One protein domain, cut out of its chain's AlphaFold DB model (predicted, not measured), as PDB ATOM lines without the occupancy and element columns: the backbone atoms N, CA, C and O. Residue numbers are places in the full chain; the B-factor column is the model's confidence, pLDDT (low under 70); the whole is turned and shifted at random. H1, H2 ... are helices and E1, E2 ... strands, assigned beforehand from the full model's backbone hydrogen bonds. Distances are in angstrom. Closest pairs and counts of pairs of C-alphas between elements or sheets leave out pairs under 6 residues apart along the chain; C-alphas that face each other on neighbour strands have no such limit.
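Overview. This is residues 8 to 93 of the 138 residues of the protein "Formate dehydrogenase" of Candidatus Entotheonella gemina (UniProt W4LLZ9). This is a body of loops with little regular structure, in which a small hairpin of strands E1 and E2 lies between two short helices, H1 toward one end of the long axis and H2 toward the other. The printed part has 86 residues, with 18 in named elements, in the order E1, E2, H1, H2; the class is mixed, the sheet antiparallel. It is compact, with a radius of gyration of the C-alphas of 13.0 A and spans of 37 by 26 by 20 A.

Arrangement. Look first at the hairpin of E1, residues 17 to 19, and E2, residues 25 to 27, antiparallel at 147 degrees. C-alphas 17 and 27 face each other at 4.5 A; N 26 and O 18 are within hydrogen-bond range at 2.8 A. H1, residues 37 to 41, and H2, residues 77 to 83, are apart from E1 and from each other; H2 is also apart from E2. In H1 and H2 every O i to N i+4 pair is within hydrogen-bond range.

Along the chain. Find C-alpha 17 at (221.345, 227.738, 328.279), where E1 begins. H2 runs 10.1 A to C-alpha 83 at (222.600, 238.928, 320.257).

Size, cuts and confidence. The C-alphas of Phe 55 and Gly 91 are the farthest apart, 41.1 A. The printed part has no cut. The link from H1 to H2, residues 42 to 76, is long; within it, residues 52 to 56 have pLDDT under 70.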
ATOM      1  N   CYS A   8     218.061 227.971 335.698       97.44
ATOM      2  CA  CYS A   8     217.602 228.025 334.314       97.44
ATOM      3  C   CYS A   8     218.416 227.128 333.367       97.44
ATOM      4  O   CYS A   8     217.826 226.603 332.427       97.44
ATOM      5  N   ILE A   9     219.718 226.934 333.618       97.62
ATOM      6  CA  ILE A   9     220.541 225.967 332.878       97.62
ATOM      7  C   ILE A   9     220.087 224.551 333.233       97.62
ATOM      8  O   ILE A   9     219.750 223.782 332.346       97.62
ATOM      9  N   ALA A  10     219.985 224.245 334.531       97.56
ATOM     10  CA  ALA A  10     219.667 222.903 335.021       97.56
ATOM     11  C   ALA A  10     218.309 222.352 334.547       97.56
ATOM     12  O   ALA A  10     218.139 221.141 334.468       97.56
ATOM     13  N   VAL A  11     217.333 223.218 334.250       98.06
ATOM     14  CA  VAL A  11     215.991 222.806 333.793       98.06
ATOM     15  C   VAL A  11     215.801 222.880 332.278       98.06
ATOM     16  O   VAL A  11     214.694 222.632 331.793       98.06
ATOM     17  N   CYS A  12     216.812 223.308 331.518       97.94
ATOM     18  CA  CYS A  12     216.677 223.424 330.073       97.94
ATOM     19  C   CYS A  12     216.695 222.021 329.442       97.94
ATOM     20  O   CYS A  12     217.710 221.348 329.532       97.94
ATOM     21  N   PRO A  13     215.621 221.571 328.770       97.38
ATOM     22  CA  PRO A  13     215.543 220.196 328.266       97.38
ATOM     23  C   PRO A  13     216.351 219.968 326.978       97.38
ATOM     24  O   PRO A  13     216.390 218.855 326.471       97.38
ATOM     25  N   VAL A  14     216.919 221.033 326.410       97.56
ATOM     26  CA  VAL A  14     217.634 221.034 325.125       97.56
ATOM     27  C   VAL A  14     219.005 221.702 325.241       97.56
ATOM     28  O   VAL A  14     219.572 222.102 324.233       97.56
ATOM     29  N   ASP A  15     219.491 221.923 326.467       96.94
ATOM     30  CA  ASP A  15     220.800 222.532 326.742       96.94
ATOM     31  C   ASP A  15     221.055 223.869 326.017       96.94
ATOM     32  O   ASP A  15     222.184 224.260 325.731       96.94
ATOM     33  N   ALA A  16     219.989 224.630 325.748       97.31
ATOM     34  CA  ALA A  16     220.098 225.931 325.095       97.31
ATOM     35  C   ALA A  16     220.716 227.001 326.007       97.31
ATOM     36  O   ALA A  16     221.107 228.055 325.526       97.31
ATOM     37  N   LEU A  17     220.771 226.794 327.321       97.19
ATOM     38  CA  LEU A  17     221.345 227.738 328.279       97.19
ATOM     39  C   LEU A  17     222.686 227.208 328.783       97.19
ATOM     40  O   LEU A  17     222.770 226.051 329.173       97.19
ATOM     41  N   PHE A  18     223.710 228.057 328.837       96.62
ATOM     42  CA  PHE A  18     225.059 227.638 329.221       96.62
ATOM     43  C   PHE A  18     225.826 228.739 329.954       96.62
ATOM     44  O   PHE A  18     225.488 229.923 329.873       96.62
ATOM     45  N   HIS A  19     226.869 228.343 330.683       96.44
ATOM     46  CA  HIS A  19     227.858 229.265 331.232       96.44
ATOM     47  C   HIS A  19     228.948 229.526 330.201       96.44
ATOM     48  O   HIS A  19     229.538 228.591 329.663       96.44
ATOM     49  N   ARG A  20     229.249 230.798 329.962       94.31
ATOM     50  CA  ARG A  20     230.483 231.193 329.287       94.31
ATOM     51  C   ARG A  20     231.695 231.094 330.222       94.31
ATOM     52  O   ARG A  20     231.513 231.076 331.442       94.31
ATOM     53  N   PRO A  21     232.924 231.117 329.671       92.12
ATOM     54  CA  PRO A  21     234.154 231.135 330.465       92.12
ATOM     55  C   PRO A  21     234.249 232.296 331.469       92.12
ATOM     56  O   PRO A  21     234.820 232.133 332.538       92.12
ATOM     57  N   ASP A  22     233.646 233.444 331.157       90.75
ATOM     58  CA  ASP A  22     233.581 234.641 332.013       90.75
ATOM     59  C   ASP A  22     232.437 234.594 333.050       90.75
ATOM     60  O   ASP A  22     232.130 235.585 333.710       90.75
ATOM     61  N   GLY A  23     231.757 233.452 333.189       92.56
ATOM     62  CA  GLY A  23     230.661 233.254 334.142       92.56
ATOM     63  C   GLY A  23     229.311 233.815 333.685       92.56
ATOM     64  O   GLY A  23     228.289 233.588 334.345       92.56
ATOM     65  N   VAL A  24     229.253 234.489 332.533       95.06
ATOM     66  CA  VAL A  24     228.007 235.011 331.969       95.06
ATOM     67  C   VAL A  24     227.138 233.842 331.502       95.06
ATOM     68  O   VAL A  24     227.465 233.117 330.567       95.06
ATOM     69  N   VAL A  25     225.977 233.662 332.138       96.81
ATOM     70  CA  VAL A  25     224.942 232.749 331.622       96.81
ATOM     71  C   VAL A  25     224.434 233.281 330.282       96.81
ATOM     72  O   VAL A  25     224.028 234.441 330.228       96.81
ATOM     73  N   GLN A  26     224.383 232.455 329.247       95.62
ATOM     74  CA  GLN A  26     223.917 232.797 327.902       95.62
ATOM     75  C   GLN A  26     222.861 231.816 327.405       95.62
ATOM     76  O   GLN A  26     222.680 230.748 327.982       95.62
ATOM     77  N   VAL A  27     222.148 232.210 326.350       95.94
ATOM     78  CA  VAL A  27     221.196 231.361 325.631       95.94
ATOM     79  C   VAL A  27     221.669 231.186 324.191       95.94
ATOM     80  O   VAL A  27     222.026 232.164 323.548       95.94
ATOM     81  N   ASN A  28     221.673 229.961 323.679       96.44
ATOM     82  CA  ASN A  28     221.759 229.676 322.258       96.44
ATOM     83  C   ASN A  28     220.358 229.835 321.657       96.44
ATOM     84  O   ASN A  28     219.445 229.052 321.939       96.44
ATOM     85  N   LYS A  29     220.185 230.878 320.842       94.56
ATOM     86  CA  LYS A  29     218.892 231.223 320.241       94.56
ATOM     87  C   LYS A  29     218.409 230.214 319.200       94.56
ATOM     88  O   LYS A  29     217.206 230.143 318.979       94.56
ATOM     89  N   GLU A  30     219.298 229.419 318.613       94.12
ATOM     90  CA  GLU A  30     218.924 228.407 317.618       94.12
ATOM     91  C   GLU A  30     218.422 227.118 318.266       94.12
ATOM     92  O   GLU A  30     217.501 226.480 317.765       94.12
ATOM     93  N   THR A  31     218.985 226.751 319.417       95.38
ATOM     94  CA  THR A  31     218.573 225.552 320.160       95.38
ATOM     95  C   THR A  31     217.343 225.807 321.036       95.38
ATOM     96  O   THR A  31     216.647 224.879 321.443       95.38
ATOM     97  N   CYS A  32     217.050 227.067 321.365       95.75
ATOM     98  CA  CYS A  32     215.953 227.411 322.261       95.75
ATOM     99  C   CYS A  32     214.576 227.110 321.644       95.75
ATOM    100  O   CYS A  32     214.087 227.834 320.783       95.75
ATOM    101  N   ILE A  33     213.883 226.109 322.192       94.56
ATOM    102  CA  ILE A  33     212.525 225.718 321.770       94.56
ATOM    103  C   ILE A  33     211.395 226.508 322.452       94.56
ATOM    104  O   ILE A  33     210.221 226.165 322.337       94.56
ATOM    105  N   GLY A  34     211.724 227.524 323.250       93.94
ATOM    106  CA  GLY A  34     210.712 228.362 323.891       93.94
ATOM    107  C   GLY A  34     209.873 227.680 324.987       93.94
ATOM    108  O   GLY A  34     208.774 228.147 325.281       93.94
ATOM    109  N   CYS A  35     210.356 226.591 325.609       93.81
ATOM    110  CA  CYS A  35     209.576 225.734 326.524       93.81
ATOM    111  C   CYS A  35     209.196 226.362 327.879       93.81
ATOM    112  O   CYS A  35     208.257 225.887 328.517       93.81
ATOM    113  N   GLY A  36     209.842 227.454 328.296       93.69
ATOM    114  CA  GLY A  36     209.436 228.243 329.466       93.69
ATOM    115  C   GLY A  36     209.883 227.707 330.829       93.69
ATOM    116  O   GLY A  36     209.724 228.414 331.818       93.69
ATOM    117  N   TYR A  37     210.493 226.523 330.921       96.25
ATOM    118  CA  TYR A  37     210.961 225.987 332.210       96.25
ATOM    119  C   TYR A  37     211.974 226.895 332.903       96.25
ATOM    120  O   TYR A  37     211.915 227.082 334.116       96.25
ATOM    121  N   CYS A  38     212.844 227.543 332.129       96.88
ATOM    122  CA  CYS A  38     213.796 228.511 332.655       96.88
ATOM    123  C   CYS A  38     213.122 229.686 333.382       96.88
ATOM    124  O   CYS A  38     213.666 230.147 334.383       96.88
ATOM    125  N   LEU A  39     211.953 230.151 332.918       95.12
ATOM    126  CA  LEU A  39     211.189 231.219 333.569       95.12
ATOM    127  C   LEU A  39     210.680 230.765 334.937       95.12
ATOM    128  O   LEU A  39     210.909 231.462 335.919       95.12
ATOM    129  N   TYR A  40     210.058 229.585 335.006       94.25
ATOM    130  CA  TYR A  40     209.538 229.039 336.263       94.25
ATOM    131  C   TYR A  40     210.640 228.714 337.273       94.25
ATOM    132  O   TYR A  40     210.447 228.886 338.471       94.25
ATOM    133  N   ALA A  41     211.807 228.273 336.801       97.25
ATOM    134  CA  ALA A  41     212.932 227.947 337.670       97.25
ATOM    135  C   ALA A  41     213.728 229.178 338.132       97.25
ATOM    136  O   ALA A  41     214.497 229.088 339.088       97.25
ATOM    137  N   CYS A  42     213.610 230.322 337.451       97.12
ATOM    138  CA  CYS A  42     214.376 231.511 337.805       97.12
ATOM    139  C   CYS A  42     213.697 232.272 338.957       97.12
ATOM    140  O   CYS A  42     212.659 232.893 338.729       97.12
ATOM    141  N   PRO A  43     214.317 232.371 340.150       96.19
ATOM    142  CA  PRO A  43     213.718 233.092 341.279       96.19
ATOM    143  C   PRO A  43     213.634 234.609 341.043       96.19
ATOM    144  O   PRO A  43     212.951 235.316 341.772       96.19
ATOM    145  N   PHE A  44     214.336 235.115 340.026       96.12
ATOM    146  CA  PHE A  44     214.380 236.533 339.674       96.12
ATOM    147  C   PHE A  44     213.468 236.901 338.499       96.12
ATOM    148  O   PHE A  44     213.466 238.060 338.094       96.12
ATOM    149  N   GLY A  45     212.778 235.934 337.877       94.75
ATOM    150  CA  GLY A  45     211.979 236.189 336.669       94.75
ATOM    151  C   GLY A  45     212.790 236.766 335.497       94.75
ATOM    152  O   GLY A  45     212.264 237.512 334.678       94.75
ATOM    153  N   ALA A  46     214.095 236.475 335.434       96.06
ATOM    154  CA  ALA A  46     214.994 237.083 334.454       96.06
ATOM    155  C   ALA A  46     214.753 236.644 332.993       96.06
ATOM    156  O   ALA A  46     214.946 237.482 332.113       96.06
ATOM    157  N   PRO A  47     214.375 235.382 332.695       95.44
ATOM    158  CA  PRO A  47     213.998 234.967 331.345       95.44
ATOM    159  C   PRO A  47     212.752 235.699 330.850       95.44
ATOM    160  O   PRO A  47     211.752 235.772 331.557       95.44
ATOM    161  N   GLN A  48     212.803 236.210 329.628       93.44
ATOM    162  CA  GLN A  48     211.717 236.933 328.975       93.44
ATOM    163  C   GLN A  48     211.432 236.311 327.609       93.44
ATOM    164  O   GLN A  48     212.306 235.711 326.986       93.44
ATOM    165  N   PHE A  49     210.191 236.436 327.152       92.69
ATOM    166  CA  PHE A  49     209.714 235.816 325.920       92.69
ATOM    167  C   PHE A  49     208.997 236.854 325.047       92.69
ATOM    168  O   PHE A  49     208.308 237.728 325.588       92.69
ATOM    169  N   PRO A  50     209.127 236.780 323.711       89.25
ATOM    170  CA  PRO A  50     208.338 237.585 322.791       89.25
ATOM    171  C   PRO A  50     206.830 237.430 323.036       89.25
ATOM    172  O   PRO A  50     206.319 236.327 323.206       89.25
ATOM    173  N   LYS A  51     206.091 238.546 323.013       76.44
ATOM    174  CA  LYS A  51     204.636 238.551 323.261       76.44
ATOM    175  C   LYS A  51     203.800 238.051 322.075       76.44
ATOM    176  O   LYS A  51     202.621 237.772 322.245       76.44
ATOM    177  N   SER A  52     204.379 237.985 320.877       69.06
ATOM    178  CA  SER A  52     203.649 237.873 319.607       69.06
ATOM    179  C   SER A  52     204.127 236.703 318.749       69.06
ATOM    180  O   SER A  52     204.407 236.876 317.563       69.06
ATOM    181  N   SER A  53     204.290 235.521 319.337       65.62
ATOM    182  CA  SER A  53     204.637 234.346 318.541       65.62
ATOM    183  C   SER A  53     203.371 233.687 317.960       65.62
ATOM    184  O   SER A  53     202.353 233.599 318.657       65.62
ATOM    185  N   PRO A  54     203.401 233.242 316.687       59.88
ATOM    186  CA  PRO A  54     202.286 232.544 316.054       59.88
ATOM    187  C   PRO A  54     201.811 231.348 316.889       59.88
ATOM    188  O   PRO A  54     202.610 230.657 317.524       59.88
ATOM    189  N   PHE A  55     200.502 231.091 316.873       66.56
ATOM    190  CA  PHE A  55     199.889 229.893 317.468       66.56
ATOM    191  C   PHE A  55     200.108 229.717 318.982       66.56
ATOM    192  O   PHE A  55     200.089 228.600 319.488       66.56
ATOM    193  N   GLY A  56     200.314 230.810 319.727       66.50
ATOM    194  CA  GLY A  56     200.436 230.764 321.191       66.50
ATOM    195  C   GLY A  56     201.754 230.171 321.703       66.50
ATOM    196  O   GLY A  56     201.922 230.013 322.913       66.50
ATOM    197  N   ALA A  57     202.708 229.871 320.815       75.12
ATOM    198  CA  ALA A  57     204.072 229.572 321.230       75.12
ATOM    199  C   ALA A  57     204.699 230.816 321.887       75.12
ATOM    200  O   ALA A  57     204.329 231.945 321.574       75.12
ATOM    201  N   ARG A  58     205.648 230.624 322.811       81.75
ATOM    202  CA  ARG A  58     206.305 231.744 323.518       81.75
ATOM    203  C   ARG A  58     207.439 232.386 322.709       81.75
ATOM    204  O   ARG A  58     207.908 233.454 323.071       81.75
ATOM    205  N   GLY A  59     207.892 231.740 321.635       90.06
ATOM    206  CA  GLY A  59     209.084 232.143 320.887       90.06
ATOM    207  C   GLY A  59     210.398 231.866 321.629       90.06
ATOM    208  O   GLY A  59     210.420 231.245 322.694       90.06
ATOM    209  N   VAL A  60     211.505 232.322 321.037       92.50
ATOM    210  CA  VAL A  60     212.855 232.185 321.603       92.50
ATOM    211  C   VAL A  60     212.985 233.063 322.846       92.50
ATOM    212  O   VAL A  60     212.674 234.252 322.817       92.50
ATOM    213  N   MET A  61     213.448 232.463 323.938       94.38
ATOM    214  CA  MET A  61     213.688 233.158 325.199       94.38
ATOM    215  C   MET A  61     214.898 234.086 325.087       94.38
ATOM    216  O   MET A  61     215.911 233.712 324.495       94.38
ATOM    217  N   ASP A  62     214.825 235.248 325.730       93.50
ATOM    218  CA  ASP A  62     215.975 236.125 325.922       93.50
ATOM    219  C   ASP A  62     216.074 236.637 327.364       93.50
ATOM    220  O   ASP A  62     215.110 236.628 328.134       93.50
ATOM    221  N   LYS A  63     217.261 237.084 327.753       93.50
ATOM    222  CA  LYS A  63     217.524 237.735 329.043       93.50
ATOM    223  C   LYS A  63     218.735 238.648 328.891       93.50
ATOM    224  O   LYS A  63     219.407 238.624 327.870       93.50
ATOM    225  N   CYS A  64     219.085 239.403 329.934       94.19
ATOM    226  CA  CYS A  64     220.350 240.146 329.939       94.19
ATOM    227  C   CYS A  64     221.518 239.232 329.514       94.19
ATOM    228  O   CYS A  64     221.737 238.180 330.130       94.19
ATOM    229  N   THR A  65     222.229 239.639 328.461       93.44
ATOM    230  CA  THR A  65     223.394 238.949 327.884       93.44
ATOM    231  C   THR A  65     224.717 239.544 328.354       93.44
ATOM    232  O   THR A  65     225.776 239.189 327.853       93.44
ATOM    233  N   TYR A  66     224.666 240.513 329.275       94.94
ATOM    234  CA  TYR A  66     225.819 241.318 329.682       94.94
ATOM    235  C   TYR A  66     226.507 242.043 328.506       94.94
ATOM    236  O   TYR A  66     227.679 242.388 328.586       94.94
ATOM    237  N   CYS A  67     225.781 242.270 327.398       94.25
ATOM    238  CA  CYS A  67     226.351 242.741 326.129       94.25
ATOM    239  C   CYS A  67     227.551 241.888 325.678       94.25
ATOM    240  O   CYS A  67     228.508 242.420 325.122       94.25
ATOM    241  N   ALA A  68     227.527 240.588 325.971       93.56
ATOM    242  CA  ALA A  68     228.645 239.692 325.727       93.56
ATOM    243  C   ALA A  68     228.543 238.957 324.380       93.56
ATOM    244  O   ALA A  68     229.401 238.141 324.073       93.56
ATOM    245  N   GLY A  69     227.515 239.221 323.570       91.38
ATOM    246  CA  GLY A  69     227.298 238.499 322.316       91.38
ATOM    247  C   GLY A  69     226.658 237.132 322.537       91.38
ATOM    248  O   GLY A  69     225.770 237.016 323.381       91.38
ATOM    249  N   GLY A  70     227.079 236.119 321.777       90.06
ATOM    250  CA  GLY A  70     226.508 234.764 321.772       90.06
ATOM    251  C   GLY A  70     227.562 233.653 321.687       90.06
ATOM    252  O   GLY A  70     228.715 233.892 322.032       90.06
ATOM    253  N   PRO A  71     227.179 232.432 321.267       91.94
ATOM    254  CA  PRO A  71     228.123 231.384 320.867       91.94
ATOM    255  C   PRO A  71     228.713 231.607 319.459       91.94
ATOM    256  O   PRO A  71     229.551 230.830 319.021       91.94
ATOM    257  N   GLU A  72     228.241 232.628 318.744       92.62
ATOM    258  CA  GLU A  72     228.683 232.984 317.395       92.62
ATOM    259  C   GLU A  72     230.073 233.625 317.395       92.62
ATOM    260  O   GLU A  72     230.552 234.103 318.425       92.62
ATOM    261  N   GLU A  73     230.701 233.680 316.219       93.06
ATOM    262  CA  GLU A  73     231.965 234.392 316.045       93.06
ATOM    263  C   GLU A  73     231.799 235.885 316.398       93.06
ATOM    264  O   GLU A  73     230.875 236.529 315.871       93.06
ATOM    265  N   PRO A  74     232.674 236.442 317.262       93.31
ATOM    266  CA  PRO A  74     232.616 237.845 317.647       93.31
ATOM    267  C   PRO A  74     232.637 238.786 316.441       93.31
ATOM    268  O   PRO A  74     233.428 238.606 315.517       93.31
ATOM    269  N   PHE A  75     231.795 239.819 316.476       94.38
ATOM    270  CA  PHE A  75     231.679 240.863 315.445       94.38
ATOM    271  C   PHE A  75     231.138 240.396 314.090       94.38
ATOM    272  O   PHE A  75     231.109 241.178 313.138       94.38
ATOM    273  N   SER A  76     230.661 239.156 313.992       95.62
ATOM    274  CA  SER A  76     229.973 238.685 312.794       95.62
ATOM    275  C   SER A  76     228.584 239.323 312.657       95.62
ATOM    276  O   SER A  76     227.887 239.590 313.641       95.62
ATOM    277  N   ASP A  77     228.115 239.493 311.418       95.75
ATOM    278  CA  ASP A  77     226.744 239.959 311.157       95.75
ATOM    279  C   ASP A  77     225.690 239.054 311.809       95.75
ATOM    280  O   ASP A  77     224.600 239.494 312.184       95.75
ATOM    281  N   ARG A  78     226.001 237.758 311.905       94.56
ATOM    282  CA  ARG A  78     225.132 236.752 312.507       94.56
ATOM    283  C   ARG A  78     225.033 236.949 314.016       94.56
ATOM    284  O   ARG A  78     223.915 236.964 314.533       94.56
ATOM    285  N   GLU A  79     226.154 237.181 314.698       94.94
ATOM    286  CA  GLU A  79     226.157 237.546 316.115       94.94
ATOM    287  C   GLU A  79     225.335 238.812 316.352       94.94
ATOM    288  O   GLU A  79     224.437 238.806 317.197       94.94
ATOM    289  N   LEU A  80     225.582 239.867 315.571       93.25
ATOM    290  CA  LEU A  80     224.897 241.147 315.725       93.25
ATOM    291  C   LEU A  80     223.376 241.000 315.586       93.25
ATOM    292  O   LEU A  80     222.622 241.560 316.384       93.25
ATOM    293  N   ARG A  81     222.914 240.220 314.601       93.19
ATOM    294  CA  ARG A  81     221.482 239.957 314.387       93.19
ATOM    295  C   ARG A  81     220.849 239.165 315.528       93.19
ATOM    296  O   ARG A  81     219.699 239.424 315.877       93.19
ATOM    297  N   LEU A  82     221.567 238.194 316.088       92.56
ATOM    298  CA  LEU A  82     221.031 237.319 317.127       92.56
ATOM    299  C   LEU A  82     221.135 237.934 318.527       92.56
ATOM    300  O   LEU A  82     220.178 237.853 319.292       92.56
ATOM    301  N   TYR A  83     222.257 238.553 318.879       93.31
ATOM    302  CA  TYR A  83     222.600 238.928 320.257       93.31
ATOM    303  C   TYR A  83     222.828 240.430 320.460       93.31
ATOM    304  O   TYR A  83     222.948 240.877 321.604       93.31
ATOM    305  N   GLY A  84     222.840 241.216 319.383       92.25
ATOM    306  CA  GLY A  84     223.180 242.633 319.432       92.25
ATOM    307  C   GLY A  84     224.687 242.856 319.573       92.25
ATOM    308  O   GLY A  84     225.496 242.012 319.201       92.25
ATOM    309  N   SER A  85     225.076 244.021 320.090       91.31
ATOM    310  CA  SER A  85     226.488 244.390 320.207       91.31
ATOM    311  C   SER A  85     227.227 243.574 321.272       91.31
ATOM    312  O   SER A  85     226.789 243.466 322.424       91.31
ATOM    313  N   ASN A  86     228.396 243.054 320.896       94.94
ATOM    314  CA  ASN A  86     229.301 242.345 321.790       94.94
ATOM    315  C   ASN A  86     230.363 243.297 322.358       94.94
ATOM    316  O   ASN A  86     231.494 243.377 321.891       94.94
ATOM    317  N   ARG A  87     229.981 244.036 323.398       95.56
ATOM    318  CA  ARG A  87     230.857 245.000 324.076       95.56
ATOM    319  C   ARG A  87     231.960 244.328 324.885       95.56
ATOM    320  O   ARG A  87     233.042 244.895 325.000       95.56
ATOM    321  N   VAL A  88     231.698 243.139 325.427       94.06
ATOM    322  CA  VAL A  88     232.696 242.402 326.216       94.06
ATOM    323  C   VAL A  88     233.881 241.999 325.338       94.06
ATOM    324  O   VAL A  88     235.020 242.168 325.759       94.06
ATOM    325  N   ALA A  89     233.636 241.565 324.096       93.81
ATOM    326  CA  ALA A  89     234.704 241.279 323.136       93.81
ATOM    327  C   ALA A  89     235.528 242.525 322.755       93.81
ATOM    328  O   ALA A  89     236.703 242.407 322.429       93.81
ATOM    329  N   GLU A  90     234.951 243.729 322.845       94.19
ATOM    330  CA  GLU A  90     235.677 245.000 322.661       94.19
ATOM    331  C   GLU A  90     236.499 245.417 323.897       94.19
ATOM    332  O   GLU A  90     237.080 246.503 323.908       94.19
ATOM    333  N   GLY A  91     236.496 244.623 324.974       93.31
ATOM    334  CA  GLY A  91     237.088 245.001 326.261       93.31
ATOM    335  C   GLY A  91     236.303 246.097 326.991       93.31
ATOM    336  O   GLY A  91     236.850 246.799 327.842       93.31
ATOM    337  N   LYS A  92     235.023 246.291 326.648       94.38
ATOM    338  CA  LYS A  92     234.157 247.324 327.231       94.38
ATOM    339  C   LYS A  92     233.142 246.716 328.192       94.38
ATOM    340  O   LYS A  92     232.628 245.619 327.999       94.38
ATOM    341  N   LEU A  93     232.766 247.504 329.195       93.69
ATOM    342  CA  LEU A  93     231.662 247.169 330.090       93.69
ATOM    343  C   LEU A  93     230.304 247.158 329.359       93.69
ATOM    344  O   LEU A  93     230.138 247.857 328.345       93.69
TER     345      LEU A  93